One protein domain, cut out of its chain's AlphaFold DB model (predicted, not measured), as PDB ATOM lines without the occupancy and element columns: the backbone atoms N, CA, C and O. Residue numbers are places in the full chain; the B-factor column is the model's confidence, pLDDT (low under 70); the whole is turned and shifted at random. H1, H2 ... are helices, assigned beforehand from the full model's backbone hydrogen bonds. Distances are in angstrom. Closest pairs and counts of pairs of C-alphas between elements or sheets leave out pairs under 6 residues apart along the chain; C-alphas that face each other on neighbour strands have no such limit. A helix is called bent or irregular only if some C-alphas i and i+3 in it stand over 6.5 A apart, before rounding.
ATOM      1  N   SER A  77     -10.769  10.913-111.915       71.69
ATOM      2  CA  SER A  77      -9.475  10.357-111.476       71.69
ATOM      3  C   SER A  77      -8.443  11.441-111.152       71.69
ATOM      4  O   SER A  77      -7.739  11.382-110.146       71.69
ATOM      5  N   SER A  78      -8.394  12.514-111.928       68.69
ATOM      6  CA  SER A  78      -7.506  13.653-111.673       68.69
ATOM      7  C   SER A  78      -7.801  14.383-110.349       68.69
ATOM      8  O   SER A  78      -6.874  14.902-109.725       68.69
ATOM      9  N   VAL A  79      -9.052  14.370-109.871       71.19
ATOM     10  CA  VAL A  79      -9.444  14.899-108.550       71.19
ATOM     11  C   VAL A  79      -8.946  13.981-107.428       71.19
ATOM     12  O   VAL A  79      -8.603  14.448-106.338       71.19
ATOM     13  N   THR A  80      -8.809  12.676-107.691       67.12
ATOM     14  CA  THR A  80      -8.305  11.716-106.694       67.12
ATOM     15  C   THR A  80      -6.835  11.935-106.332       67.12
ATOM     16  O   THR A  80      -6.467  11.679-105.191       67.12
ATOM     17  N   LYS A  81      -6.001  12.530-107.200       71.94
ATOM     18  CA  LYS A  81      -4.590  12.831-106.867       71.94
ATOM     19  C   LYS A  81      -4.443  13.724-105.625       71.94
ATOM     20  O   LYS A  81      -3.539  13.527-104.819       71.94
ATOM     21  N   LEU A  82      -5.366  14.667-105.422       77.19
ATOM     22  CA  LEU A  82      -5.382  15.546-104.243       77.19
ATOM     23  C   LEU A  82      -5.888  14.839-102.971       77.19
ATOM     24  O   LEU A  82      -5.718  15.356-101.867       77.19
ATOM     25  N   THR A  83      -6.472  13.645-103.104       79.38
ATOM     26  CA  THR A  83      -6.918  12.829-101.966       79.38
ATOM     27  C   THR A  83      -5.739  12.318-101.144       79.38
ATOM     28  O   THR A  83      -5.837  12.278 -99.922       79.38
ATOM     29  N   ASN A  84      -4.605  12.012-101.777       84.31
ATOM     30  CA  ASN A  84      -3.408  11.567-101.059       84.31
ATOM     31  C   ASN A  84      -2.861  12.674-100.150       84.31
ATOM     32  O   ASN A  84      -2.627  12.437 -98.968       84.31
ATOM     33  N   ILE A  85      -2.763  13.904-100.669       85.69
ATOM     34  CA  ILE A  85      -2.347  15.084 -99.891       85.69
ATOM     35  C   ILE A  85      -3.304  15.316 -98.719       85.69
ATOM     36  O   ILE A  85      -2.876  15.538 -97.590       85.69
ATOM     37  N   ARG A  86      -4.613  15.222 -98.973       87.81
ATOM     38  CA  ARG A  86      -5.635  15.336 -97.929       87.81
ATOM     39  C   ARG A  86      -5.445  14.290 -96.828       87.81
ATOM     40  O   ARG A  86      -5.473  14.638 -95.654       87.81
ATOM     41  N   ASN A  87      -5.287  13.022 -97.201       89.44
ATOM     42  CA  ASN A  87      -5.146  11.928 -96.243       89.44
ATOM     43  C   ASN A  87      -3.867  12.088 -95.407       89.44
ATOM     44  O   ASN A  87      -3.898  11.863 -94.202       89.44
ATOM     45  N   TYR A  88      -2.778  12.552 -96.023       90.56
ATOM     46  CA  TYR A  88      -1.538  12.878 -95.321       90.56
ATOM     47  C   TYR A  88      -1.724  14.008 -94.296       90.56
ATOM     48  O   TYR A  88      -1.319  13.866 -93.145       90.56
ATOM     49  N   LEU A  89      -2.405  15.101 -94.666       89.62
ATOM     50  CA  LEU A  89      -2.719  16.185 -93.726       89.62
ATOM     51  C   LEU A  89      -3.603  15.711 -92.564       89.62
ATOM     52  O   LEU A  89      -3.380  16.123 -91.428       89.62
ATOM     53  N   PHE A  90      -4.573  14.826 -92.817       91.06
ATOM     54  CA  PHE A  90      -5.379  14.230 -91.746       91.06
ATOM     55  C   PHE A  90      -4.562  13.332 -90.816       91.06
ATOM     56  O   PHE A  90      -4.808  13.340 -89.613       91.06
ATOM     57  N   LEU A  91      -3.578  12.602 -91.343       93.12
ATOM     58  CA  LEU A  91      -2.656  11.822 -90.522       93.12
ATOM     59  C   LEU A  91      -1.831  12.740 -89.614       93.12
ATOM     60  O   LEU A  91      -1.807  12.517 -88.405       93.12
ATOM     61  N   ILE A  92      -1.222  13.797 -90.165       91.56
ATOM     62  CA  ILE A  92      -0.474  14.789 -89.371       91.56
ATOM     63  C   ILE A  92      -1.367  15.388 -88.285       91.56
ATOM     64  O   ILE A  92      -0.949  15.499 -87.135       91.56
ATOM     65  N   PHE A  93      -2.604  15.749 -88.633       90.44
ATOM     66  CA  PHE A  93      -3.562  16.271 -87.668       90.44
ATOM     67  C   PHE A  93      -3.858  15.268 -86.545       90.44
ATOM     68  O   PHE A  93      -3.851  15.646 -85.376       90.44
ATOM     69  N   GLY A  94      -4.051  13.987 -86.870       90.75
ATOM     70  CA  GLY A  94      -4.244  12.929 -85.876       90.75
ATOM     71  C   GLY A  94      -3.051  12.778 -84.927       90.75
ATOM     72  O   GLY A  94      -3.237  12.723 -83.712       90.75
ATOM     73  N   VAL A  95      -1.827  12.791 -85.462       92.56
ATOM     74  CA  VAL A  95      -0.592  12.749 -84.656       92.56
ATOM     75  C   VAL A  95      -0.481  13.983 -83.757       92.56
ATOM     76  O   VAL A  95      -0.182  13.857 -82.570       92.56
ATOM     77  N   PHE A  96      -0.774  15.170 -84.291       90.75
ATOM     78  CA  PHE A  96      -0.801  16.412 -83.520       90.75
ATOM     79  C   PHE A  96      -1.815  16.356 -82.372       90.75
ATOM     80  O   PHE A  96      -1.487  16.745 -81.251       90.75
ATOM     81  N   LEU A  97      -3.032  15.859 -82.612       90.56
ATOM     82  CA  LEU A  97      -4.051  15.716 -81.568       90.56
ATOM     83  C   LEU A  97      -3.597  14.777 -80.452       90.56
ATOM     84  O   LEU A  97      -3.788  15.096 -79.281       90.56
ATOM     85  N   LEU A  98      -2.966  13.657 -80.807       92.56
ATOM     86  CA  LEU A  98      -2.441  12.702 -79.834       92.56
ATOM     87  C   LEU A  98      -1.349  13.353 -78.975       92.56
ATOM     88  O   LEU A  98      -1.468  13.385 -77.751       92.56
ATOM     89  N   MET A  99      -0.324  13.935 -79.604       90.50
ATOM     90  CA  MET A  99       0.802  14.553 -78.892       90.50
ATOM     91  C   MET A  99       0.367  15.742 -78.031       90.50
ATOM     92  O   MET A  99       0.738  15.844 -76.861       90.50
ATOM     93  N   SER A 100      -0.454  16.632 -78.588       88.69
ATOM     94  CA  SER A 100      -0.953  17.801 -77.858       88.69
ATOM     95  C   SER A 100      -1.934  17.424 -76.746       88.69
ATOM     96  O   SER A 100      -1.957  18.083 -75.706       88.69
ATOM     97  N   GLY A 101      -2.695  16.341 -76.924       88.06
ATOM     98  CA  GLY A 101      -3.544  15.758 -75.892       88.06
ATOM     99  C   GLY A 101      -2.734  15.248 -74.701       88.06
ATOM    100  O   GLY A 101      -3.044  15.613 -73.569       88.06
ATOM    101  N   ILE A 102      -1.659  14.489 -74.949       89.88
ATOM    102  CA  ILE A 102      -0.738  14.023 -73.897       89.88
ATOM    103  C   ILE A 102      -0.127  15.214 -73.154       89.88
ATOM    104  O   ILE A 102      -0.157  15.256 -71.924       89.88
ATOM    105  N   TYR A 103       0.381  16.208 -73.887       87.56
ATOM    106  CA  TYR A 103       0.967  17.401 -73.278       87.56
ATOM    107  C   TYR A 103      -0.030  18.131 -72.373       87.56
ATOM    108  O   TYR A 103       0.292  18.459 -71.234       87.56
ATOM    109  N   LYS A 104      -1.261  18.352 -72.845       86.56
ATOM    110  CA  LYS A 104      -2.290  19.032 -72.053       86.56
ATOM    111  C   LYS A 104      -2.690  18.235 -70.807       86.56
ATOM    112  O   LYS A 104      -2.927  18.840 -69.767       86.56
ATOM    113  N   ALA A 105      -2.808  16.913 -70.923       87.94
ATOM    114  CA  ALA A 105      -3.294  16.055 -69.845       87.94
ATOM    115  C   ALA A 105      -2.254  15.820 -68.741       87.94
ATOM    116  O   ALA A 105      -2.622  15.781 -67.570       87.94
ATOM    117  N   TYR A 106      -0.980  15.675 -69.113       88.19
ATOM    118  CA  TYR A 106       0.086  15.281 -68.188       88.19
ATOM    119  C   TYR A 106       1.133  16.373 -67.985       88.19
ATOM    120  O   TYR A 106       1.462  16.720 -66.862       88.19
ATOM    121  N   VAL A 107       1.668  16.939 -69.066       84.62
ATOM    122  CA  VAL A 107       2.810  17.857 -68.954       84.62
ATOM    123  C   VAL A 107       2.369  19.193 -68.359       84.62
ATOM    124  O   VAL A 107       2.943  19.662 -67.381       84.62
ATOM    125  N   LEU A 108       1.308  19.791 -68.905       84.19
ATOM    126  CA  LEU A 108       0.789  21.076 -68.438       84.19
ATOM    127  C   LEU A 108       0.289  21.014 -66.988       84.19
ATOM    128  O   LEU A 108       0.461  21.977 -66.244       84.19
ATOM    129  N   THR A 109      -0.336  19.903 -66.594       85.50
ATOM    130  CA  THR A 109      -0.820  19.680 -65.225       85.50
ATOM    131  C   THR A 109       0.351  19.550 -64.257       85.50
ATOM    132  O   THR A 109       0.413  20.315 -63.303       85.50
ATOM    133  N   THR A 110       1.351  18.719 -64.566       86.75
ATOM    134  CA  THR A 110       2.559  18.600 -63.736       86.75
ATOM    135  C   THR A 110       3.312  19.924 -63.597       86.75
ATOM    136  O   THR A 110       3.722  20.275 -62.496       86.75
ATOM    137  N   PHE A 111       3.470  20.707 -64.671       82.75
ATOM    138  CA  PHE A 111       4.096  22.029 -64.551       82.75
ATOM    139  C   PHE A 111       3.267  22.979 -63.683       82.75
ATOM    140  O   PHE A 111       3.845  23.715 -62.892       82.75
ATOM    141  N   ARG A 112       1.932  22.957 -63.771       83.62
ATOM    142  CA  ARG A 112       1.090  23.760 -62.868       83.62
ATOM    143  C   ARG A 112       1.307  23.397 -61.404       83.62
ATOM    144  O   ARG A 112       1.410  24.307 -60.586       83.62
ATOM    145  N   ASP A 113       1.429  22.109 -61.103       85.81
ATOM    146  CA  ASP A 113       1.679  21.628 -59.743       85.81
ATOM    147  C   ASP A 113       3.082  22.020 -59.245       85.81
ATOM    148  O   ASP A 113       3.254  22.412 -58.098       85.81
ATOM    149  N   ILE A 114       4.102  21.982 -60.109       84.56
ATOM    150  CA  ILE A 114       5.465  22.407 -59.747       84.56
ATOM    151  C   ILE A 114       5.528  23.919 -59.494       84.56
ATOM    152  O   ILE A 114       6.107  24.352 -58.502       84.56
ATOM    153  N   PHE A 115       4.932  24.735 -60.369       82.81
ATOM    154  CA  PHE A 115       4.914  26.192 -60.192       82.81
ATOM    155  C   PHE A 115       4.118  26.612 -58.950       82.81
ATOM    156  O   PHE A 115       4.538  27.542 -58.265       82.81
ATOM    157  N   SER A 116       3.027  25.907 -58.620       84.31
ATOM    158  CA  SER A 116       2.271  26.165 -57.389       84.31
ATOM    159  C   SER A 116       3.050  25.786 -56.128       84.31
ATOM    160  O   SER A 116       2.987  26.516 -55.149       84.31
ATOM    161  N   LEU A 117       3.843  24.708 -56.155       85.56
ATOM    162  CA  LEU A 117       4.729  24.332 -55.045       85.56
ATOM    163  C   LEU A 117       5.875  25.330 -54.813       85.56
ATOM    164  O   LEU A 117       6.357  25.446 -53.690       85.56
ATOM    165  N   MET A 118       6.330  26.022 -55.860       82.56
ATOM    166  CA  MET A 118       7.418  27.008 -55.781       82.56
ATOM    167  C   MET A 118       6.932  28.436 -55.474       82.56
ATOM    168  O   MET A 118       7.757  29.347 -55.476       82.56
ATOM    169  N   ASP A 119       5.623  28.655 -55.277       80.88
ATOM    170  CA  ASP A 119       5.000  29.990 -55.177       80.88
ATOM    171  C   ASP A 119       5.404  30.941 -56.328       80.88
ATOM    172  O   ASP A 119       5.436  32.168 -56.197       80.88
ATOM    173  N   ALA A 120       5.711  30.373 -57.498       77.94
ATOM    174  CA  ALA A 120       6.121  31.125 -58.673       77.94
ATOM    175  C   ALA A 120       4.904  31.405 -59.570       77.94
ATOM    176  O   ALA A 120       4.098  30.501 -59.824       77.94
ATOM    177  N   PRO A 121       4.756  32.628 -60.112       74.81
ATOM    178  CA  PRO A 121       3.670  32.920 -61.037       74.81
ATOM    179  C   PRO A 121       3.811  32.067 -62.301       74.81
ATOM    180  O   PRO A 121       4.901  31.930 -62.866       74.81
ATOM    181  N   LEU A 122       2.693  31.509 -62.772       71.12
ATOM    182  CA  LEU A 122       2.679  30.793 -64.041       71.12
ATOM    183  C   LEU A 122       3.058  31.746 -65.179       71.12
ATOM    184  O   LEU A 122       2.556  32.866 -65.275       71.12
ATOM    185  N   ASN A 123       3.901  31.275 -66.094       73.44
ATOM    186  CA  ASN A 123       4.192  32.027 -67.306       73.44
ATOM    187  C   ASN A 123       2.894  32.224 -68.121       73.44
ATOM    188  O   ASN A 123       2.199  31.256 -68.437       73.44
ATOM    189  N   VAL A 124       2.594  33.469 -68.512       71.88
ATOM    190  CA  VAL A 124       1.407  33.865 -69.303       71.88
ATOM    191  C   VAL A 124       1.243  33.027 -70.579       71.88
ATOM    192  O   VAL A 124       0.128  32.721 -71.012       71.88
ATOM    193  N   GLN A 125       2.353  32.610 -71.189       68.81
ATOM    194  CA  GLN A 125       2.359  31.754 -72.377       68.81
ATOM    195  C   GLN A 125       1.872  30.327 -72.061       68.81
ATOM    196  O   GLN A 125       1.159  29.726 -72.865       68.81
ATOM    197  N   LEU A 126       2.195  29.806 -70.871       70.69
ATOM    198  CA  LEU A 126       1.748  28.497 -70.389       70.69
ATOM    199  C   LEU A 126       0.246  28.510 -70.055       70.69
ATOM    200  O   LEU A 126      -0.464  27.548 -70.357       70.69
ATOM    201  N   GLU A 127      -0.269  29.615 -69.507       74.44
ATOM    202  CA  GLU A 127      -1.716  29.812 -69.327       74.44
ATOM    203  C   GLU A 127      -2.460  29.892 -70.666       74.44
ATOM    204  O   GLU A 127      -3.485  29.229 -70.862       74.44
ATOM    205  N   SER A 128      -1.907  30.645 -71.618       80.25
ATOM    206  CA  SER A 128      -2.523  30.890 -72.928       80.25
ATOM    207  C   SER A 128      -2.538  29.656 -73.839       80.25
ATOM    208  O   SER A 128      -3.358  29.579 -74.760       80.25
ATOM    209  N   PHE A 129      -1.689  28.655 -73.571       80.62
ATOM    210  CA  PHE A 129      -1.621  27.415 -74.347       80.62
ATOM    211  C   PHE A 129      -2.982  26.725 -74.481       80.62
ATOM    212  O   PHE A 129      -3.349  26.287 -75.571       80.62
ATOM    213  N   THR A 130      -3.761  26.653 -73.395       83.12
ATOM    214  CA  THR A 130      -5.071  25.979 -73.425       83.12
ATOM    215  C   THR A 130      -6.010  26.653 -74.422       83.12
ATOM    216  O   THR A 130      -6.673  25.970 -75.204       83.12
ATOM    217  N   THR A 131      -6.024  27.986 -74.442       86.00
ATOM    218  CA  THR A 131      -6.839  28.782 -75.364       86.00
ATOM    219  C   THR A 131      -6.405  28.556 -76.807       86.00
ATOM    220  O   THR A 131      -7.236  28.233 -77.658       86.00
ATOM    221  N   TYR A 132      -5.104  28.638 -77.095       83.94
ATOM    222  CA  TYR A 132      -4.600  28.405 -78.448       83.94
ATOM    223  C   TYR A 132      -4.805  26.972 -78.934       83.94
ATOM    224  O   TYR A 132      -5.094  26.764 -80.115       83.94
ATOM    225  N   TRP A 133      -4.691  25.991 -78.041       85.31
ATOM    226  CA  TRP A 133      -4.974  24.594 -78.340       85.31
ATOM    227  C   TRP A 133      -6.441  24.403 -78.739       85.31
ATOM    228  O   TRP A 133      -6.713  23.814 -79.785       85.31
ATOM    229  N   VAL A 134      -7.384  24.972 -77.975       87.94
ATOM    230  CA  VAL A 134      -8.821  24.920 -78.303       87.94
ATOM    231  C   VAL A 134      -9.112  25.615 -79.634       87.94
ATOM    232  O   VAL A 134      -9.798  25.038 -80.477       87.94
ATOM    233  N   ILE A 135      -8.567  26.816 -79.860       88.06
ATOM    234  CA  ILE A 135      -8.750  27.556 -81.120       88.06
ATOM    235  C   ILE A 135      -8.217  26.741 -82.302       88.06
ATOM    236  O   ILE A 135      -8.915  26.580 -83.303       88.06
ATOM    237  N   SER A 136      -7.010  26.185 -82.177       85.75
ATOM    238  CA  SER A 136      -6.388  25.367 -83.224       85.75
ATOM    239  C   SER A 136      -7.227  24.129 -83.535       85.75
ATOM    240  O   SER A 136      -7.468  23.825 -84.703       85.75
ATOM    241  N   LEU A 137      -7.735  23.448 -82.503       88.50
ATOM    242  CA  LEU A 137      -8.573  22.260 -82.648       88.50
ATOM    243  C   LEU A 137      -9.896  22.590 -83.346       88.50
ATOM    244  O   LEU A 137     -10.278  21.901 -84.297       88.50
ATOM    245  N   LEU A 138     -10.570  23.666 -82.933       90.62
ATOM    246  CA  LEU A 138     -11.824  24.120 -83.537       90.62
ATOM    247  C   LEU A 138     -11.616  24.460 -85.016       90.62
ATOM    248  O   LEU A 138     -12.372  24.012 -85.885       90.62
ATOM    249  N   LEU A 139     -10.553  25.204 -85.318       88.44
ATOM    250  CA  LEU A 139     -10.269  25.691 -86.659       88.44
ATOM    251  C   LEU A 139      -9.867  24.543 -87.602       88.44
ATOM    252  O   LEU A 139     -10.416  24.433 -88.701       88.44
ATOM    253  N   MET A 140      -9.017  23.612 -87.154       87.88
ATOM    254  CA  MET A 140      -8.691  22.400 -87.917       87.88
ATOM    255  C   MET A 140      -9.899  21.492 -88.137       87.88
ATOM    256  O   MET A 140     -10.100  21.006 -89.253       87.88
ATOM    257  N   THR A 141     -10.732  21.282 -87.115       88.88
ATOM    258  CA  THR A 141     -11.945  20.453 -87.226       88.88
ATOM    259  C   THR A 141     -12.915  21.057 -88.237       88.88
ATOM    260  O   THR A 141     -13.414  20.361 -89.122       88.88
ATOM    261  N   THR A 142     -13.113  22.375 -88.179       88.38
ATOM    262  CA  THR A 142     -13.990  23.102 -89.106       88.38
ATOM    263  C   THR A 142     -13.511  22.964 -90.550       88.38
ATOM    264  O   THR A 142     -14.286  22.585 -91.432       88.38
ATOM    265  N   VAL A 143     -12.221  23.198 -90.810       87.12
ATOM    266  CA  VAL A 143     -11.658  23.072 -92.165       87.12
ATOM    267  C   VAL A 143     -11.678  21.619 -92.654       87.12
ATOM    268  O   VAL A 143     -11.965  21.363 -93.826       87.12
ATOM    269  N   SER A 144     -11.469  20.651 -91.763       87.50
ATOM    270  CA  SER A 144     -11.570  19.222 -92.077       87.50
ATOM    271  C   SER A 144     -12.977  18.837 -92.539       87.50
ATOM    272  O   SER A 144     -13.138  18.201 -93.585       87.50
ATOM    273  N   VAL A 145     -14.011  19.290 -91.822       88.94
ATOM    274  CA  VAL A 145     -15.416  19.076 -92.203       88.94
ATOM    275  C   VAL A 145     -15.717  19.715 -93.559       88.94
ATOM    276  O   VAL A 145     -16.353  19.079 -94.403       88.94
ATOM    277  N   VAL A 146     -15.220  20.930 -93.814       87.44
ATOM    278  CA  VAL A 146     -15.357  21.620 -95.110       87.44
ATOM    279  C   VAL A 146     -14.776  20.783 -96.252       87.44
ATOM    280  O   VAL A 146     -15.433  20.600 -97.278       87.44
ATOM    281  N   ILE A 147     -13.580  20.216 -96.075       87.31
ATOM    282  CA  ILE A 147     -12.920  19.375 -97.084       87.31
ATOM    283  C   ILE A 147     -13.699  18.079 -97.338       87.31
ATOM    284  O   ILE A 147     -13.867  17.668 -98.493       87.31
ATOM    285  N   LEU A 148     -14.175  17.421 -96.277       87.00
ATOM    286  CA  LEU A 148     -14.955  16.187 -96.387       87.00
ATOM    287  C   LEU A 148     -16.290  16.439 -97.092       87.00
ATOM    288  O   LEU A 148     -16.649  15.704 -98.015       87.00
ATOM    289  N   ARG A 149     -16.991  17.518 -96.724       85.81
ATOM    290  CA  ARG A 149     -18.233  17.940 -97.383       85.81
ATOM    291  C   ARG A 149     -17.999  18.287 -98.847       85.81
ATOM    292  O   ARG A 149     -18.742  17.798 -99.692       85.81
ATOM    293  N   PHE A 150     -16.945  19.039 -99.164       85.50
ATOM    294  CA  PHE A 150     -16.571  19.338-100.547       85.50
ATOM    295  C   PHE A 150     -16.315  18.055-101.350       85.50
ATOM    296  O   PHE A 150     -16.872  17.879-102.427       85.50
ATOM    297  N   SER A 151     -15.545  17.113-100.799       83.00
ATOM    298  CA  SER A 151     -15.253  15.832-101.457       83.00
ATOM    299  C   SER A 151     -16.517  14.993-101.690       83.00
ATOM    300  O   SER A 151     -16.664  14.377-102.743       83.00
ATOM    301  N   SER A 152     -17.436  14.972-100.719       81.50
ATOM    302  CA  SER A 152     -18.719  14.268-100.826       81.50
ATOM    303  C   SER A 152     -19.593  14.855-101.937       81.50
ATOM    304  O   SER A 152     -20.111  14.121-102.772       81.50
ATOM    305  N   ILE A 153     -19.670  16.183-102.017       80.44
ATOM    306  CA  ILE A 153     -20.383  16.895-103.081       80.44
ATOM    307  C   ILE A 153     -19.811  16.552-104.466       80.44
ATOM    308  O   ILE A 153     -20.576  16.278-105.384       80.44
ATOM    309  N   ILE A 154     -18.483  16.524-104.631       80.00
ATOM    310  CA  ILE A 154     -17.872  16.143-105.916       80.00
ATOM    311  C   ILE A 154     -18.223  14.697-106.295       80.00
ATOM    312  O   ILE A 154     -18.533  14.425-107.453       80.00
ATOM    313  N   LYS A 155     -18.245  13.775-105.324       77.56
ATOM    314  CA  LYS A 155     -18.711  12.400-105.562       77.56
ATOM    315  C   LYS A 155     -20.186  12.349-105.964       77.56
ATOM    316  O   LYS A 155     -20.532  11.556-106.831       77.56
ATOM    317  N   GLN A 156     -21.037  13.184-105.370       75.25
ATOM    318  CA  GLN A 156     -22.452  13.275-105.746       75.25
ATOM    319  C   GLN A 156     -22.627  13.786-107.179       75.25
ATOM    320  O   GLN A 156     -23.408  13.200-107.916       75.25
ATOM    321  N   ILE A 157     -21.861  14.803-107.591       74.44
ATOM    322  CA  ILE A 157     -21.863  15.303-108.979       74.44
ATOM    323  C   ILE A 157     -21.472  14.194-109.963       74.44
ATOM    324  O   ILE A 157     -22.039  14.111-111.046       74.44
ATOM    325  N   ASN A 158     -20.533  13.325-109.581       71.12
ATOM    326  CA  ASN A 158     -20.134  12.197-110.420       71.12
ATOM    327  C   ASN A 158     -21.180  11.060-110.443       71.12
ATOM    328  O   ASN A 158     -21.348  10.387-111.451       71.12
ATOM    329  N   GLY A 159     -21.873  10.816-109.324       61.44
ATOM    330  CA  GLY A 159     -22.749   9.649-109.154       61.44
ATOM    331  C   GLY A 159     -24.244   9.873-109.413       61.44
ATOM    332  O   GLY A 159     -24.969   8.895-109.609       61.44
ATOM    333  N   ILE A 160     -24.728  11.118-109.373       52.28
ATOM    334  CA  ILE A 160     -26.148  11.469-109.534       52.28
ATOM    335  C   ILE A 160     -26.251  12.446-110.690       52.28
ATOM    336  O   ILE A 160     -25.969  13.635-110.578       52.28
ATOM    337  N   SER A 161     -26.632  11.903-111.827       54.00
ATOM    338  CA  SER A 161     -26.309  12.482-113.110       54.00
ATOM    339  C   SER A 161     -27.472  13.192-113.792       54.00
ATOM    340  O   SER A 161     -27.442  13.397-115.000       54.00
ATOM    341  N   THR A 162     -28.511  13.564-113.045       52.75
ATOM    342  CA  THR A 162     -29.718  14.108-113.679       52.75
ATOM    343  C   THR A 162     -30.311  15.335-113.020       52.75
ATOM    344  O   THR A 162     -31.222  15.897-113.604       52.75
ATOM    345  N   THR A 163     -29.835  15.762-111.848       55.59
ATOM    346  CA  THR A 163     -30.201  17.072-111.282       55.59
ATOM    347  C   THR A 163     -29.291  17.422-110.110       55.59
ATOM    348  O   THR A 163     -29.404  16.874-109.010       55.59
ATOM    349  N   PHE A 164     -28.380  18.375-110.311       63.75
ATOM    350  CA  PHE A 164     -27.642  18.954-109.192       63.75
ATOM    351  C   PHE A 164     -28.554  19.921-108.423       63.75
ATOM    352  O   PHE A 164     -28.755  21.068-108.825       63.75
ATOM    353  N   SER A 165     -29.092  19.484-107.282       60.88
ATOM    354  CA  SER A 165     -29.828  20.380-106.384       60.88
ATOM    355  C   SER A 165     -28.853  21.225-105.564       60.88
ATOM    356  O   SER A 165     -28.168  20.739-104.658       60.88
ATOM    357  N   SER A 166     -28.769  22.518-105.889       61.12
ATOM    358  CA  SER A 166     -27.919  23.445-105.143       61.12
ATOM    359  C   SER A 166     -28.563  23.824-103.799       61.12
ATOM    360  O   SER A 166     -29.351  24.769-103.689       61.12
ATOM    361  N   SER A 167     -28.196  23.098-102.743       68.62
ATOM    362  CA  SER A 167     -28.462  23.516-101.363       68.62
ATOM    363  C   SER A 167     -27.677  24.791-101.011       68.62
ATOM    364  O   SER A 167     -26.642  25.095-101.612       68.62
ATOM    365  N   ALA A 168     -28.129  25.550-100.009       67.69
ATOM    366  CA  ALA A 168     -27.421  26.753 -99.551       67.69
ATOM    367  C   ALA A 168     -25.960  26.452 -99.151       67.69
ATOM    368  O   ALA A 168     -25.041  27.196 -99.492       67.69
ATOM    369  N   ILE A 169     -25.735  25.296 -98.519       65.00
ATOM    370  CA  ILE A 169     -24.411  24.826 -98.091       65.00
ATOM    371  C   ILE A 169     -23.543  24.459 -99.301       65.00
ATOM    372  O   ILE A 169     -22.359  24.801 -99.345       65.00
ATOM    373  N   SER A 170     -24.116  23.817-100.326       67.44
ATOM    374  CA  SER A 170     -23.367  23.503-101.544       67.44
ATOM    375  C   SER A 170     -23.014  24.763-102.337       67.44
ATOM    376  O   SER A 170     -21.927  24.815-102.897       67.44
ATOM    377  N   ARG A 171     -23.858  25.807-102.334       72.06
ATOM    378  CA  ARG A 171     -23.535  27.108-102.960       72.06
ATOM    379  C   ARG A 171     -22.404  27.862-102.263       72.06
ATOM    380  O   ARG A 171     -21.710  28.638-102.913       72.06
ATOM    381  N   LEU A 172     -22.231  27.659-100.959       73.69
ATOM    382  CA  LEU A 172     -21.149  28.278-100.197       73.69
ATOM    383  C   LEU A 172     -19.818  27.533-100.397       73.69
ATOM    384  O   LEU A 172     -18.769  28.145-100.610       73.69
ATOM    385  N   LEU A 173     -19.858  26.200-100.365       76.69
ATOM    386  CA  LEU A 173     -18.670  25.357-100.525       76.69
ATOM    387  C   LEU A 173     -18.157  25.347-101.972       76.69
ATOM    388  O   LEU A 173     -16.950  25.463-102.222       76.69
ATOM    389  N   ILE A 174     -19.077  25.231-102.928       80.75
ATOM    390  CA  ILE A 174     -18.793  25.200-104.357       80.75
ATOM    391  C   ILE A 174     -18.860  26.622-104.911       80.75
ATOM    392  O   ILE A 174     -19.868  27.307-104.791       80.75
ATOM    393  N   SER A 175     -17.802  27.073-105.587       83.25
ATOM    394  CA  SER A 175     -17.833  28.390-106.235       83.25
ATOM    395  C   SER A 175     -18.911  28.465-107.328       83.25
ATOM    396  O   SER A 175     -19.116  27.490-108.053       83.25
ATOM    397  N   LYS A 176     -19.510  29.650-107.537       84.44
ATOM    398  CA  LYS A 176     -20.464  29.908-108.639       84.44
ATOM    399  C   LYS A 176     -19.942  29.439-110.004       84.44
ATOM    400  O   LYS A 176     -20.710  28.954-110.822       84.44
ATOM    401  N   LYS A 177     -18.624  29.523-110.232       86.69
ATOM    402  CA  LYS A 177     -17.977  29.038-111.461       86.69
ATOM    403  C   LYS A 177     -18.179  27.536-111.673       86.69
ATOM    404  O   LYS A 177     -18.508  27.137-112.778       86.69
ATOM    405  N   ILE A 178     -18.009  26.721-110.631       86.25
ATOM    406  CA  ILE A 178     -18.199  25.263-110.712       86.25
ATOM    407  C   ILE A 178     -19.678  24.950-110.962       86.25
ATOM    408  O   ILE A 178     -19.978  24.162-111.848       86.25
ATOM    409  N   ILE A 179     -20.593  25.620-110.253       85.81
ATOM    410  CA  ILE A 179     -22.046  25.443-110.438       85.81
ATOM    411  C   ILE A 179     -22.455  25.761-111.878       85.81
ATOM    412  O   ILE A 179     -23.127  24.961-112.518       85.81
ATOM    413  N   ASN A 180     -21.989  26.886-112.424       87.62
ATOM    414  CA  ASN A 180     -22.288  27.256-113.804       87.62
ATOM    415  C   ASN A 180     -21.757  26.228-114.809       87.62
ATOM    416  O   ASN A 180     -22.417  25.972-115.808       87.62
ATOM    417  N   GLN A 181     -20.584  25.638-114.563       88.31
ATOM    418  CA  GLN A 181     -20.055  24.589-115.441       88.31
ATOM    419  C   GLN A 181     -20.847  23.287-115.329       88.31
ATOM    420  O   GLN A 181     -21.079  22.653-116.350       88.31
ATOM    421  N   ILE A 182     -21.320  22.925-114.134       87.38
ATOM    422  CA  ILE A 182     -22.229  21.785-113.954       87.38
ATOM    423  C   ILE A 182     -23.513  22.010-114.754       87.38
ATOM    424  O   ILE A 182     -23.883  21.150-115.541       87.38
ATOM    425  N   PHE A 183     -24.139  23.184-114.636       86.88
ATOM    426  CA  PHE A 183     -25.349  23.504-115.401       86.88
ATOM    427  C   PHE A 183     -25.114  23.535-116.914       86.88
ATOM    428  O   PHE A 183     -25.992  23.133-117.666       86.88
ATOM    429  N   ARG A 184     -23.934  23.959-117.381       88.38
ATOM    430  CA  ARG A 184     -23.576  23.861-118.807       88.38
ATOM    431  C   ARG A 184     -23.454  22.420-119.280       88.38
ATOM    432  O   ARG A 184     -23.944  22.093-120.348       88.38
ATOM    433  N   VAL A 185     -22.809  21.556-118.497       89.12
ATOM    434  CA  VAL A 185     -22.746  20.124-118.820       89.12
ATOM    435  C   VAL A 185     -24.153  19.533-118.851       89.12
ATOM    436  O   VAL A 185     -24.498  18.838-119.795       89.12
ATOM    437  N   GLU A 186     -24.979  19.846-117.856       87.19
ATOM    438  CA  GLU A 186     -26.365  19.387-117.799       87.19
ATOM    439  C   GLU A 186     -27.149  19.854-119.034       87.19
ATOM    440  O   GLU A 186     -27.796  19.043-119.687       87.19
ATOM    441  N   ALA A 187     -27.036  21.130-119.417       88.25
ATOM    442  CA  ALA A 187     -27.686  21.669-120.612       88.25
ATOM    443  C   ALA A 187     -27.272  20.916-121.882       88.25
ATOM    444  O   ALA A 187     -28.145  20.484-122.629       88.25
ATOM    445  N   LEU A 188     -25.972  20.664-122.071       89.75
ATOM    446  CA  LEU A 188     -25.458  19.876-123.195       89.75
ATOM    447  C   LEU A 188     -26.000  18.443-123.207       89.75
ATOM    448  O   LEU A 188     -26.364  17.937-124.265       89.75
ATOM    449  N   ILE A 189     -26.091  17.788-122.044       89.50
ATOM    450  CA  ILE A 189     -26.633  16.428-121.948       89.50
ATOM    451  C   ILE A 189     -28.099  16.400-122.384       89.50
ATOM    452  O   ILE A 189     -28.487  15.473-123.083       89.50
ATOM    453  N   TYR A 190     -28.901  17.402-122.012       90.50
ATOM    454  CA  TYR A 190     -30.323  17.478-122.367       90.50
ATOM    455  C   TYR A 190     -30.595  18.105-123.744       90.50
ATOM    456  O   TYR A 190     -31.722  18.010-124.237       90.50
ATOM    457  N   ALA A 191     -29.590  18.698-124.393       89.81
ATOM    458  CA  ALA A 191     -29.756  19.416-125.653       89.81
ATOM    459  C   ALA A 191     -30.353  18.582-126.806       89.81
ATOM    460  O   ALA A 191     -31.225  19.093-127.514       89.81
ATOM    461  N   PRO A 192     -30.012  17.284-126.985       89.88
ATOM    462  CA  PRO A 192     -30.654  16.442-127.998       89.88
ATOM    463  C   PRO A 192     -32.178  16.331-127.859       89.88
ATOM    464  O   PRO A 192     -32.857  16.127-128.870       89.88
ATOM    465  N   LEU A 193     -32.705  16.491-126.635       89.00
ATOM    466  CA  LEU A 193     -34.138  16.455-126.317       89.00
ATOM    467  C   LEU A 193     -34.847  17.801-126.533       89.00
ATOM    468  O   LEU A 193     -36.063  17.851-126.375       89.00
ATOM    469  N   ASP A 194     -34.124  18.872-126.878       87.12
ATOM    470  CA  ASP A 194     -34.659  20.237-127.026       87.12
ATOM    471  C   ASP A 194     -35.371  20.753-125.757       87.12
ATOM    472  O   ASP A 194     -36.375  21.465-125.812       87.12
ATOM    473  N   LYS A 195     -34.859  20.374-124.577       83.69
ATOM    474  CA  LYS A 195     -35.425  20.776-123.284       83.69
ATOM    475  C   LYS A 195     -34.744  22.008-122.711       83.69
ATOM    476  O   LYS A 195     -33.522  22.083-122.643       83.69
ATOM    477  N   ASN A 196     -35.550  22.929-122.193       86.12
ATOM    478  CA  ASN A 196     -35.075  24.085-121.439       86.12
ATOM    479  C   ASN A 196     -35.013  23.762-119.945       86.12
ATOM    480  O   ASN A 196     -35.980  23.968-119.217       86.12
ATOM    481  N   ILE A 197     -33.875  23.234-119.498       83.94
ATOM    482  CA  ILE A 197     -33.656  22.874-118.090       83.94
ATOM    483  C   ILE A 197     -32.988  23.995-117.289       83.94
ATOM    484  O   ILE A 197     -33.167  24.081-116.077       83.94
ATOM    485  N   ASN A 198     -32.204  24.856-117.943       84.88
ATOM    486  CA  ASN A 198     -31.504  25.959-117.297       84.88
ATOM    487  C   ASN A 198     -31.178  27.089-118.294       84.88
ATOM    488  O   ASN A 198     -31.492  27.019-119.479       84.88
ATOM    489  N   GLN A 199     -30.525  28.145-117.802       86.31
ATOM    490  CA  GLN A 199     -30.183  29.347-118.574       86.31
ATOM    491  C   GLN A 199     -29.251  29.118-119.783       86.31
ATOM    492  O   GLN A 199     -29.125  30.009-120.614       86.31
ATOM    493  N   PHE A 200     -28.570  27.971-119.872       87.94
ATOM    494  CA  PHE A 200     -27.682  27.619-120.989       87.94
ATOM    495  C   PHE A 200     -28.364  26.714-122.025       87.94
ATOM    496  O   PHE A 200     -27.859  26.565-123.131       87.94
ATOM    497  N   SER A 201     -29.534  26.151-121.702       87.50
ATOM    498  CA  SER A 201     -30.232  25.212-122.582       87.50
ATOM    499  C   SER A 201     -30.579  25.806-123.940       87.50
ATOM    500  O   SER A 201     -30.402  25.133-124.943       87.50
ATOM    501  N   ALA A 202     -31.013  27.067-124.005       87.81
ATOM    502  CA  ALA A 202     -31.415  27.676-125.273       87.81
ATOM    503  C   ALA A 202     -30.276  27.669-126.310       87.81
ATOM    504  O   ALA A 202     -30.488  27.245-127.444       87.81
ATOM    505  N   SER A 203     -29.061  28.060-125.903       89.62
ATOM    506  CA  SER A 203     -27.897  28.072-126.797       89.62
ATOM    507  C   SER A 203     -27.435  26.668-127.173       89.62
ATOM    508  O   SER A 203     -27.068  26.427-128.319       89.62
ATOM    509  N   ASP A 204     -27.460  25.731-126.223       89.81
ATOM    510  CA  ASP A 204     -26.994  24.363-126.466       89.81
ATOM    511  C   ASP A 204     -27.995  23.578-127.342       89.81
ATOM    512  O   ASP A 204     -27.592  22.796-128.205       89.81
ATOM    513  N   ASN A 205     -29.299  23.841-127.200       90.38
ATOM    514  CA  ASN A 205     -30.346  23.291-128.064       90.38
ATOM    515  C   ASN A 205     -30.218  23.820-129.499       90.38
ATOM    516  O   ASN A 205     -30.347  23.054-130.455       90.38
ATOM    517  N   GLU A 206     -29.966  25.123-129.658       90.94
ATOM    518  CA  GLU A 206     -29.739  25.740-130.969       90.94
ATOM    519  C   GLU A 206     -28.495  25.157-131.648       90.94
ATOM    520  O   GLU A 206     -28.555  24.784-132.818       90.94
ATOM    521  N   PHE A 207     -27.411  24.969-130.896       91.19
ATOM    522  CA  PHE A 207     -26.203  24.319-131.394       91.19
ATOM    523  C   PHE A 207     -26.483  22.903-131.924       91.19
ATOM    524  O   PHE A 207     -26.089  22.572-133.039       91.19
ATOM    525  N   VAL A 208     -27.229  22.070-131.186       91.38
ATOM    526  CA  VAL A 208     -27.599  20.726-131.670       91.38
ATOM    527  C   VAL A 208     -28.485  20.791-132.920       91.38
ATOM    528  O   VAL A 208     -28.344  19.954-133.815       91.38
ATOM    529  N   LYS A 209     -29.383  21.779-133.024       91.06
ATOM    530  CA  LYS A 209     -30.196  21.995-134.233       91.06
ATOM    531  C   LYS A 209     -29.329  22.351-135.443       91.06
ATOM    532  O   LYS A 209     -29.566  21.794-136.511       91.06
ATOM    533  N   GLN A 210     -28.314  23.196-135.266       92.38
ATOM    534  CA  GLN A 210     -27.348  23.537-136.317       92.38
ATOM    535  C   GLN A 210     -26.511  22.320-136.738       92.38
ATOM    536  O   GLN A 210     -26.374  22.031-137.920       92.38
ATOM    537  N   LEU A 211     -26.036  21.509-135.783       92.19
ATOM    538  CA  LEU A 211     -25.329  20.266-136.116       92.19
ATOM    539  C   LEU A 211     -26.180  19.323-136.980       92.19
ATOM    540  O   LEU A 211     -25.662  18.682-137.896       92.19
ATOM    541  N   ARG A 212     -27.486  19.244-136.691       91.12
ATOM    542  CA  ARG A 212     -28.438  18.462-137.486       91.12
ATOM    543  C   ARG A 212     -28.642  19.051-138.881       91.12
ATOM    544  O   ARG A 212     -28.670  18.279-139.834       91.12
ATOM    545  N   SER A 213     -28.782  20.375-139.019       91.94
ATOM    546  CA  SER A 213     -28.949  21.011-140.337       91.94
ATOM    547  C   SER A 213     -27.727  20.823-141.229       91.94
ATOM    548  O   SER A 213     -27.869  20.641-142.435       91.94
ATOM    549  N   ASP A 214     -26.544  20.790-140.622       92.81
ATOM    550  CA  ASP A 214     -25.270  20.703-141.332       92.81
ATOM    551  C   ASP A 214     -24.850  19.248-141.616       92.81
ATOM    552  O   ASP A 214     -23.743  18.999-142.095       92.81
ATOM    553  N   ASN A 215     -25.718  18.267-141.325       88.88
ATOM    554  CA  ASN A 215     -25.444  16.827-141.437       88.88
ATOM    555  C   ASN A 215     -24.168  16.379-140.694       88.88
ATOM    556  O   ASN A 215     -23.502  15.418-141.086       88.88
ATOM    557  N   MET A 216     -23.823  17.061-139.599       91.44
ATOM    558  CA  MET A 216     -22.694  16.691-138.754       91.44
ATOM    559  C   MET A 216     -23.059  15.551-137.797       91.44
ATOM    560  O   MET A 216     -24.218  15.329-137.437       91.44
ATOM    561  N   ASN A 217     -22.045  14.816-137.333       90.94
ATOM    562  CA  ASN A 217     -22.247  13.758-136.349       90.94
ATOM    563  C   ASN A 217     -22.488  14.363-134.955       90.94
ATOM    564  O   ASN A 217     -21.544  14.613-134.202       90.94
ATOM    565  N   VAL A 218     -23.765  14.553-134.611       91.38
ATOM    566  CA  VAL A 218     -24.217  15.142-133.339       91.38
ATOM    567  C   VAL A 218     -23.573  14.463-132.133       91.38
ATOM    568  O   VAL A 218     -23.105  15.143-131.226       91.38
ATOM    569  N   THR A 219     -23.503  13.130-132.118       92.19
ATOM    570  CA  THR A 219     -22.906  12.380-131.006       92.19
ATOM    571  C   THR A 219     -21.436  12.733-130.815       92.19
ATOM    572  O   THR A 219     -21.010  12.976-129.689       92.19
ATOM    573  N   LYS A 220     -20.659  12.766-131.904       92.12
ATOM    574  CA  LYS A 220     -19.219  13.031-131.845       92.12
ATOM    575  C   LYS A 220     -18.933  14.459-131.381       92.12
ATOM    576  O   LYS A 220     -18.122  14.647-130.479       92.12
ATOM    577  N   GLU A 221     -19.618  15.442-131.956       92.88
ATOM    578  CA  GLU A 221     -19.417  16.852-131.601       92.88
ATOM    579  C   GLU A 221     -19.871  17.148-130.169       92.88
ATOM    580  O   GLU A 221     -19.169  17.811-129.401       92.88
ATOM    581  N   LEU A 222     -21.008  16.582-129.761       91.94
ATOM    582  CA  LEU A 222     -21.494  16.722-128.396       91.94
ATOM    583  C   LEU A 222     -20.543  16.059-127.390       91.94
ATOM    584  O   LEU A 222     -20.283  16.639-126.338       91.94
ATOM    585  N   GLN A 223     -19.966  14.901-127.728       92.25
ATOM    586  CA  GLN A 223     -18.958  14.250-126.890       92.25
ATOM    587  C   GLN A 223     -17.723  15.136-126.700       92.25
ATOM    588  O   GLN A 223     -17.284  15.329-125.568       92.25
ATOM    589  N   ILE A 224     -17.196  15.724-127.780       92.12
ATOM    590  CA  ILE A 224     -16.033  16.625-127.719       92.12
ATOM    591  C   ILE A 224     -16.318  17.817-126.795       92.12
ATOM    592  O   ILE A 224     -15.480  18.189-125.965       92.12
ATOM    593  N   LEU A 225     -17.512  18.409-126.898       91.38
ATOM    594  CA  LEU A 225     -17.911  19.512-126.028       91.38
ATOM    595  C   LEU A 225     -18.066  19.079-124.571       91.38
ATOM    596  O   LEU A 225     -17.553  19.765-123.685       91.38
ATOM    597  N   ILE A 226     -18.734  17.956-124.313       90.69
ATOM    598  CA  ILE A 226     -18.908  17.407-122.964       90.69
ATOM    599  C   ILE A 226     -17.541  17.128-122.324       90.69
ATOM    600  O   ILE A 226     -17.292  17.586-121.208       90.69
ATOM    601  N   ASP A 227     -16.616  16.491-123.046       90.44
ATOM    602  CA  ASP A 227     -15.261  16.200-122.566       90.44
ATOM    603  C   ASP A 227     -14.479  17.483-122.250       90.44
ATOM    604  O   ASP A 227     -13.842  17.601-121.196       90.44
ATOM    605  N   SER A 228     -14.583  18.493-123.117       90.50
ATOM    606  CA  SER A 228     -13.988  19.812-122.888       90.50
ATOM    607  C   SER A 228     -14.550  20.483-121.626       90.50
ATOM    608  O   SER A 228     -13.797  21.001-120.791       90.50
ATOM    609  N   ARG A 229     -15.874  20.423-121.420       89.75
ATOM    610  CA  ARG A 229     -16.518  20.964-120.213       89.75
ATOM    611  C   ARG A 229     -16.138  20.186-118.958       89.75
ATOM    612  O   ARG A 229     -15.859  20.822-117.942       89.75
ATOM    613  N   TYR A 230     -16.047  18.859-119.015       89.00
ATOM    614  CA  TYR A 230     -15.573  18.040-117.898       89.00
ATOM    615  C   TYR A 230     -14.113  18.320-117.539       89.00
ATOM    616  O   TYR A 230     -13.779  18.419-116.353       89.00
ATOM    617  N   SER A 231     -13.244  18.517-118.531       89.19
ATOM    618  CA  SER A 231     -11.849  18.914-118.311       89.19
ATOM    619  C   SER A 231     -11.761  20.275-117.611       89.19
ATOM    620  O   SER A 231     -11.094  20.429-116.583       89.19
ATOM    621  N   LEU A 232     -12.526  21.261-118.080       90.19
ATOM    622  CA  LEU A 232     -12.573  22.584-117.458       90.19
ATOM    623  C   LEU A 232     -13.157  22.527-116.036       90.19
ATOM    624  O   LEU A 232     -12.604  23.134-115.114       90.19
ATOM    625  N   LEU A 233     -14.234  21.765-115.828       89.50
ATOM    626  CA  LEU A 233     -14.835  21.531-114.512       89.50
ATOM    627  C   LEU A 233     -13.803  20.946-113.537       89.50
ATOM    628  O   LEU A 233     -13.633  21.452-112.425       89.50
ATOM    629  N   THR A 234     -13.055  19.947-113.994       88.81
ATOM    630  CA  THR A 234     -11.961  19.307-113.260       88.81
ATOM    631  C   THR A 234     -10.881  20.308-112.851       88.81
ATOM    632  O   THR A 234     -10.469  20.333-111.687       88.81
ATOM    633  N   ILE A 235     -10.435  21.166-113.773       89.75
ATOM    634  CA  ILE A 235      -9.420  22.194-113.498       89.75
ATOM    635  C   ILE A 235      -9.904  23.147-112.398       89.75
ATOM    636  O   ILE A 235      -9.168  23.416-111.443       89.75
ATOM    637  N   ILE A 236     -11.147  23.629-112.486       90.19
ATOM    638  CA  ILE A 236     -11.700  24.575-111.506       90.19
ATOM    639  C   ILE A 236     -11.879  23.907-110.135       90.19
ATOM    640  O   ILE A 236     -11.544  24.512-109.111       90.19
ATOM    641  N   ILE A 237     -12.367  22.664-110.096       89.25
ATOM    642  CA  ILE A 237     -12.509  21.887-108.857       89.25
ATOM    643  C   ILE A 237     -11.145  21.677-108.201       89.25
ATOM    644  O   ILE A 237     -10.992  21.966-107.014       89.25
ATOM    645  N   ASN A 238     -10.138  21.257-108.968       89.19
ATOM    646  CA  ASN A 238      -8.784  21.051-108.461       89.19
ATOM    647  C   ASN A 238      -8.160  22.353-107.951       89.19
ATOM    648  O   ASN A 238      -7.547  22.360-106.885       89.19
ATOM    649  N   ALA A 239      -8.347  23.471-108.655       89.69
ATOM    650  CA  ALA A 239      -7.877  24.776-108.197       89.69
ATOM    651  C   ALA A 239      -8.533  25.188-106.867       89.69
ATOM    652  O   ALA A 239      -7.857  25.699-105.971       89.69
ATOM    653  N   ARG A 240      -9.840  24.947-106.707       88.56
ATOM    654  CA  ARG A 240     -10.557  25.222-105.454       88.56
ATOM    655  C   ARG A 240     -10.081  24.310-104.325       88.56
ATOM    656  O   ARG A 240      -9.804  24.811-103.239       88.56
ATOM    657  N   LEU A 241      -9.941  23.013-104.586       87.75
ATOM    658  CA  LEU A 241      -9.484  22.037-103.600       87.75
ATOM    659  C   LEU A 241      -8.055  22.340-103.130       87.75
ATOM    660  O   LEU A 241      -7.811  22.351-101.928       87.75
ATOM    661  N   LYS A 242      -7.142  22.694-104.046       89.75
ATOM    662  CA  LYS A 242      -5.781  23.143-103.703       89.75
ATOM    663  C   LYS A 242      -5.788  24.339-102.750       89.75
ATOM    664  O   LYS A 242      -5.047  24.326-101.778       89.75
ATOM    665  N   LYS A 243      -6.643  25.343-102.982       89.44
ATOM    666  CA  LYS A 243      -6.758  26.511-102.085       89.44
ATOM    667  C   LYS A 243      -7.220  26.121-100.680       89.44
ATOM    668  O   LYS A 243      -6.669  26.616 -99.704       89.44
ATOM    669  N   ILE A 244      -8.205  25.227-100.577       88.31
ATOM    670  CA  ILE A 244      -8.707  24.755 -99.279       88.31
ATOM    671  C   ILE A 244      -7.626  23.936 -98.552       88.31
ATOM    672  O   ILE A 244      -7.396  24.146 -97.366       88.31
ATOM    673  N   LEU A 245      -6.925  23.045 -99.263       90.06
ATOM    674  CA  LEU A 245      -5.825  22.254 -98.698       90.06
ATOM    675  C   LEU A 245      -4.639  23.126 -98.271       90.06
ATOM    676  O   LEU A 245      -4.038  22.872 -97.231       90.06
ATOM    677  N   PHE A 246      -4.322  24.171 -99.034       91.12
ATOM    678  CA  PHE A 246      -3.299  25.145 -98.663       91.12
ATOM    679  C   PHE A 246      -3.664  25.866 -97.363       91.12
ATOM    680  O   PHE A 246      -2.841  25.947 -96.457       91.12
ATOM    681  N   PHE A 247      -4.921  26.306 -97.227       88.75
ATOM    682  CA  PHE A 247      -5.401  26.917 -95.989       88.75
ATOM    683  C   PHE A 247      -5.300  25.946 -94.806       88.75
ATOM    684  O   PHE A 247      -4.744  26.311 -93.775       88.75
ATOM    685  N   LEU A 248      -5.732  24.686 -94.975       88.19
ATOM    686  CA  LEU A 248      -5.551  23.647 -93.954       88.19
ATOM    687  C   LEU A 248      -4.075  23.479 -93.569       88.19
ATOM    688  O   LEU A 248      -3.761  23.379 -92.390       88.19
ATOM    689  N   THR A 249      -3.174  23.476 -94.551       91.12
ATOM    690  CA  THR A 249      -1.733  23.327 -94.312       91.12
ATOM    691  C   THR A 249      -1.194  24.465 -93.447       91.12
ATOM    692  O   THR A 249      -0.505  24.194 -92.469       91.12
ATOM    693  N   LEU A 250      -1.549  25.721 -93.746       92.31
ATOM    694  CA  LEU A 250      -1.136  26.875 -92.936       92.31
ATOM    695  C   LEU A 250      -1.604  26.757 -91.484       92.31
ATOM    696  O   LEU A 250      -0.844  27.043 -90.564       92.31
ATOM    697  N   ILE A 251      -2.836  26.295 -91.279       89.06
ATOM    698  CA  ILE A 251      -3.402  26.097 -89.943       89.06
ATOM    699  C   ILE A 251      -2.652  24.997 -89.193       89.06
ATOM    700  O   ILE A 251      -2.288  25.183 -88.035       89.06
ATOM    701  N   VAL A 252      -2.420  23.855 -89.847       88.44
ATOM    702  CA  VAL A 252      -1.706  22.713 -89.261       88.44
ATOM    703  C   VAL A 252      -0.293  23.117 -88.860       88.44
ATOM    704  O   VAL A 252       0.102  22.896 -87.719       88.44
ATOM    705  N   VAL A 253       0.444  23.772 -89.758       91.44
ATOM    706  CA  VAL A 253       1.803  24.251 -89.481       91.44
ATOM    707  C   VAL A 253       1.805  25.282 -88.353       91.44
ATOM    708  O   VAL A 253       2.607  25.158 -87.433       91.44
ATOM    709  N   GLY A 254       0.890  26.256 -88.372       89.19
ATOM    710  CA  GLY A 254       0.797  27.279 -87.328       89.19
ATOM    711  C   GLY A 254       0.491  26.697 -85.945       89.19
ATOM    712  O   GLY A 254       1.092  27.103 -84.953       89.19
ATOM    713  N   ALA A 255      -0.388  25.701 -85.871       87.31
ATOM    714  CA  ALA A 255      -0.700  25.031 -84.615       87.31
ATOM    715  C   ALA A 255       0.450  24.155 -84.107       87.31
ATOM    716  O   ALA A 255       0.722  24.156 -82.909       87.31
ATOM    717  N   ILE A 256       1.145  23.433 -84.997       88.50
ATOM    718  CA  ILE A 256       2.343  22.661 -84.634       88.50
ATOM    719  C   ILE A 256       3.432  23.602 -84.124       88.50
ATOM    720  O   ILE A 256       4.018  23.340 -83.080       88.50
ATOM    721  N   PHE A 257       3.670  24.717 -84.817       88.81
ATOM    722  CA  PHE A 257       4.629  25.730 -84.385       88.81
ATOM    723  C   PHE A 257       4.296  26.250 -82.983       88.81
ATOM    724  O   PHE A 257       5.153  26.237 -82.103       88.81
ATOM    725  N   ASN A 258       3.040  26.638 -82.748       84.12
ATOM    726  CA  ASN A 258       2.614  27.140 -81.446       84.12
ATOM    727  C   ASN A 258       2.712  26.071 -80.342       84.12
ATOM    728  O   ASN A 258       3.090  26.365 -79.209       84.12
ATOM    729  N   PHE A 259       2.421  24.812 -80.678       84.62
ATOM    730  CA  PHE A 259       2.591  23.684 -79.768       84.62
ATOM    731  C   PHE A 259       4.055  23.472 -79.374       84.62
ATOM    732  O   PHE A 259       4.350  23.375 -78.187       84.62
ATOM    733  N   ILE A 260       4.971  23.466 -80.348       86.25
ATOM    734  CA  ILE A 260       6.410  23.341 -80.096       86.25
ATOM    735  C   ILE A 260       6.910  24.526 -79.265       86.25
ATOM    736  O   ILE A 260       7.607  24.322 -78.279       86.25
ATOM    737  N   TYR A 261       6.526  25.754 -79.611       83.12
ATOM    738  CA  TYR A 261       6.909  26.941 -78.847       83.12
ATOM    739  C   TYR A 261       6.462  26.838 -77.378       83.12
ATOM    740  O   TYR A 261       7.264  27.017 -76.465       83.12
ATOM    741  N   SER A 262       5.208  26.436 -77.155       77.81
ATOM    742  CA  SER A 262       4.635  26.293 -75.813       77.81
ATOM    743  C   SER A 262       5.259  25.159 -74.995       77.81
ATOM    744  O   SER A 262       5.310  25.267 -73.774       77.81
ATOM    745  N   LEU A 263       5.737  24.091 -75.645       80.19
ATOM    746  CA  LEU A 263       6.484  22.999 -75.007       80.19
ATOM    747  C   LEU A 263       7.804  23.487 -74.394       80.19
ATOM    748  O   LEU A 263       8.179  23.046 -73.310       80.19
ATOM    749  N   TYR A 264       8.509  24.389 -75.082       80.75
ATOM    750  CA  TYR A 264       9.815  24.879 -74.639       80.75
ATOM    751  C   TYR A 264       9.718  25.962 -73.562       80.75
ATOM    752  O   TYR A 264      10.596  26.041 -72.703       80.75
ATOM    753  N   THR A 265       8.657  26.773 -73.564       77.25
ATOM    754  CA  THR A 265       8.469  27.863 -72.595       77.25
ATOM    755  C   THR A 265       8.678  27.452 -71.127       77.25
ATOM    756  O   THR A 265       9.464  28.120 -70.447       77.25
ATOM    757  N   PRO A 266       8.017  26.408 -70.585       69.88
ATOM    758  CA  PRO A 266       8.187  26.047 -69.177       69.88
ATOM    759  C   PRO A 266       9.602  25.544 -68.857       69.88
ATOM    760  O   PRO A 266      10.111  25.851 -67.784       69.88
ATOM    761  N   ILE A 267      10.275  24.862 -69.794       75.19
ATOM    762  CA  ILE A 267      11.665  24.398 -69.623       75.19
ATOM    763  C   ILE A 267      12.610  25.595 -69.457       75.19
ATOM    764  O   ILE A 267      13.399  25.633 -68.515       75.19
ATOM    765  N   PHE A 268      12.497  26.599 -70.332       73.69
ATOM    766  CA  PHE A 268      13.299  27.820 -70.220       73.69
ATOM    767  C   PHE A 268      12.941  28.642 -68.981       73.69
ATOM    768  O   PHE A 268      13.835  29.184 -68.343       73.69
ATOM    769  N   SER A 269      11.658  28.695 -68.608       67.69
ATOM    770  CA  SER A 269      11.208  29.452 -67.432       67.69
ATOM    771  C   SER A 269      11.758  28.863 -66.127       67.69
ATOM    772  O   SER A 269      12.177  29.614 -65.256       67.69
ATOM    773  N   ILE A 270      11.822  27.532 -65.996       66.44
ATOM    774  CA  ILE A 270      12.467  26.888 -64.840       66.44
ATOM    775  C   ILE A 270      13.976  27.146 -64.840       66.44
ATOM    776  O   ILE A 270      14.533  27.474 -63.798       66.44
ATOM    777  N   GLY A 271      14.628  27.073 -66.005       62.81
ATOM    778  CA  GLY A 271      16.059  27.367 -66.131       62.81
ATOM    779  C   GLY A 271      16.449  28.816 -65.815       62.81
ATOM    780  O   GLY A 271      17.623  29.077 -65.610       62.81
ATOM    781  N   THR A 272      15.492  29.751 -65.786       60.50
ATOM    782  CA  THR A 272      15.709  31.137 -65.326       60.50
ATOM    783  C   THR A 272      15.380  31.365 -63.849       60.50
ATOM    784  O   THR A 272      15.712  32.423 -63.324       60.50
ATOM    785  N   ILE A 273      14.670  30.433 -63.204       57.00
ATOM    786  CA  ILE A 273      14.296  30.508 -61.779       57.00
ATOM    787  C   ILE A 273      15.368  29.846 -60.894       57.00
ATOM    788  O   ILE A 273      15.547  30.272 -59.754       57.00
ATOM    789  N   ILE A 274      16.061  28.824 -61.413       47.41
ATOM    790  CA  ILE A 274      17.248  28.190 -60.800       47.41
ATOM    791  C   ILE A 274      18.486  29.044 -61.075       47.41
ATOM    792  O   ILE A 274      19.290  29.223 -60.133       47.41
TER     793      ILE A 274
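Overview. This is residues 77 to 274 of the 274 residues of an uncharacterized protein of Gammaproteobacteria bacterium (UniProt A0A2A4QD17). A long rod is built round one very long helix, H6, which runs nearly straight; H1 and H2 pack beside one part of it, H4 beside another, with H5 at that end and the short helix H3 between H2 and H4 along the chain. The printed part has 198 residues with six named helices, H1 to H6 in order; it is all helix, with a bundle, helices side by side, of H1a, H2, H4, H5 and H6a. It is extended, with a radius of gyration of the C-alphas of 26.4 A and spans of 92 by 27 by 21 A.

Along the chain. By hydrogen bonds H6, residues 218 to 273, was assigned as one helix, but it is bent, C-alphas 263 and 266 being 6.8 A apart; arm H6a, residues 218 to 263, is 66.4 A long from C-alpha 218 at (-24.217, 15.142, -133.339), and H6b is residues 266 to 273. H1, residues 77 to 117, likewise assigned as one helix, is bent, C-alphas 105 and 108 being 6.6 A apart; H1a, residues 77 to 105, spans 42.5 A from C-alpha 77 at (-9.475, 10.357, -111.476), and H1b is residues 108 to 117. H2, residues 124 to 159, 52.5 A, has a kink of 32 degrees near residue 131 and is only just irregular, C-alphas 127 and 130 being 6.54 A apart. H3 is residues 168 to 173, H5 residues 201 to 213; H4, residues 176 to 193, 26.1 A, is irregular, C-alphas 189 and 192 being 7.3 A apart.

Arrangement. H6 is the hub. H6a touches H2, opposite ways, at 13 degrees, a shallow tilt; C-alphas of Ala 255 and Ser 136 are closest, 5.9 A. It touches H1a at Asn 238 and Val 79, closest C-alphas 6.2 A, and H4 at Leu 233 and Gln 181, 6.1 A. H4 touches H5, C-alphas of Ala 191 and Asn 205 closest at 4.6 A. Every O i to N i+4 pair is within hydrogen-bond range in H1b, H3, H5, H6a and H6b; in H1a 20 of 25, H2 30 of 32, H4 12 of 14.

Size, cuts and confidence. The C-alphas farthest apart, of Asp 119 and Asn 215, are 92.4 A apart. The printed part has no cut and no long link. Low confidence, under 70, includes residues 159 to 170 and 269 to 274.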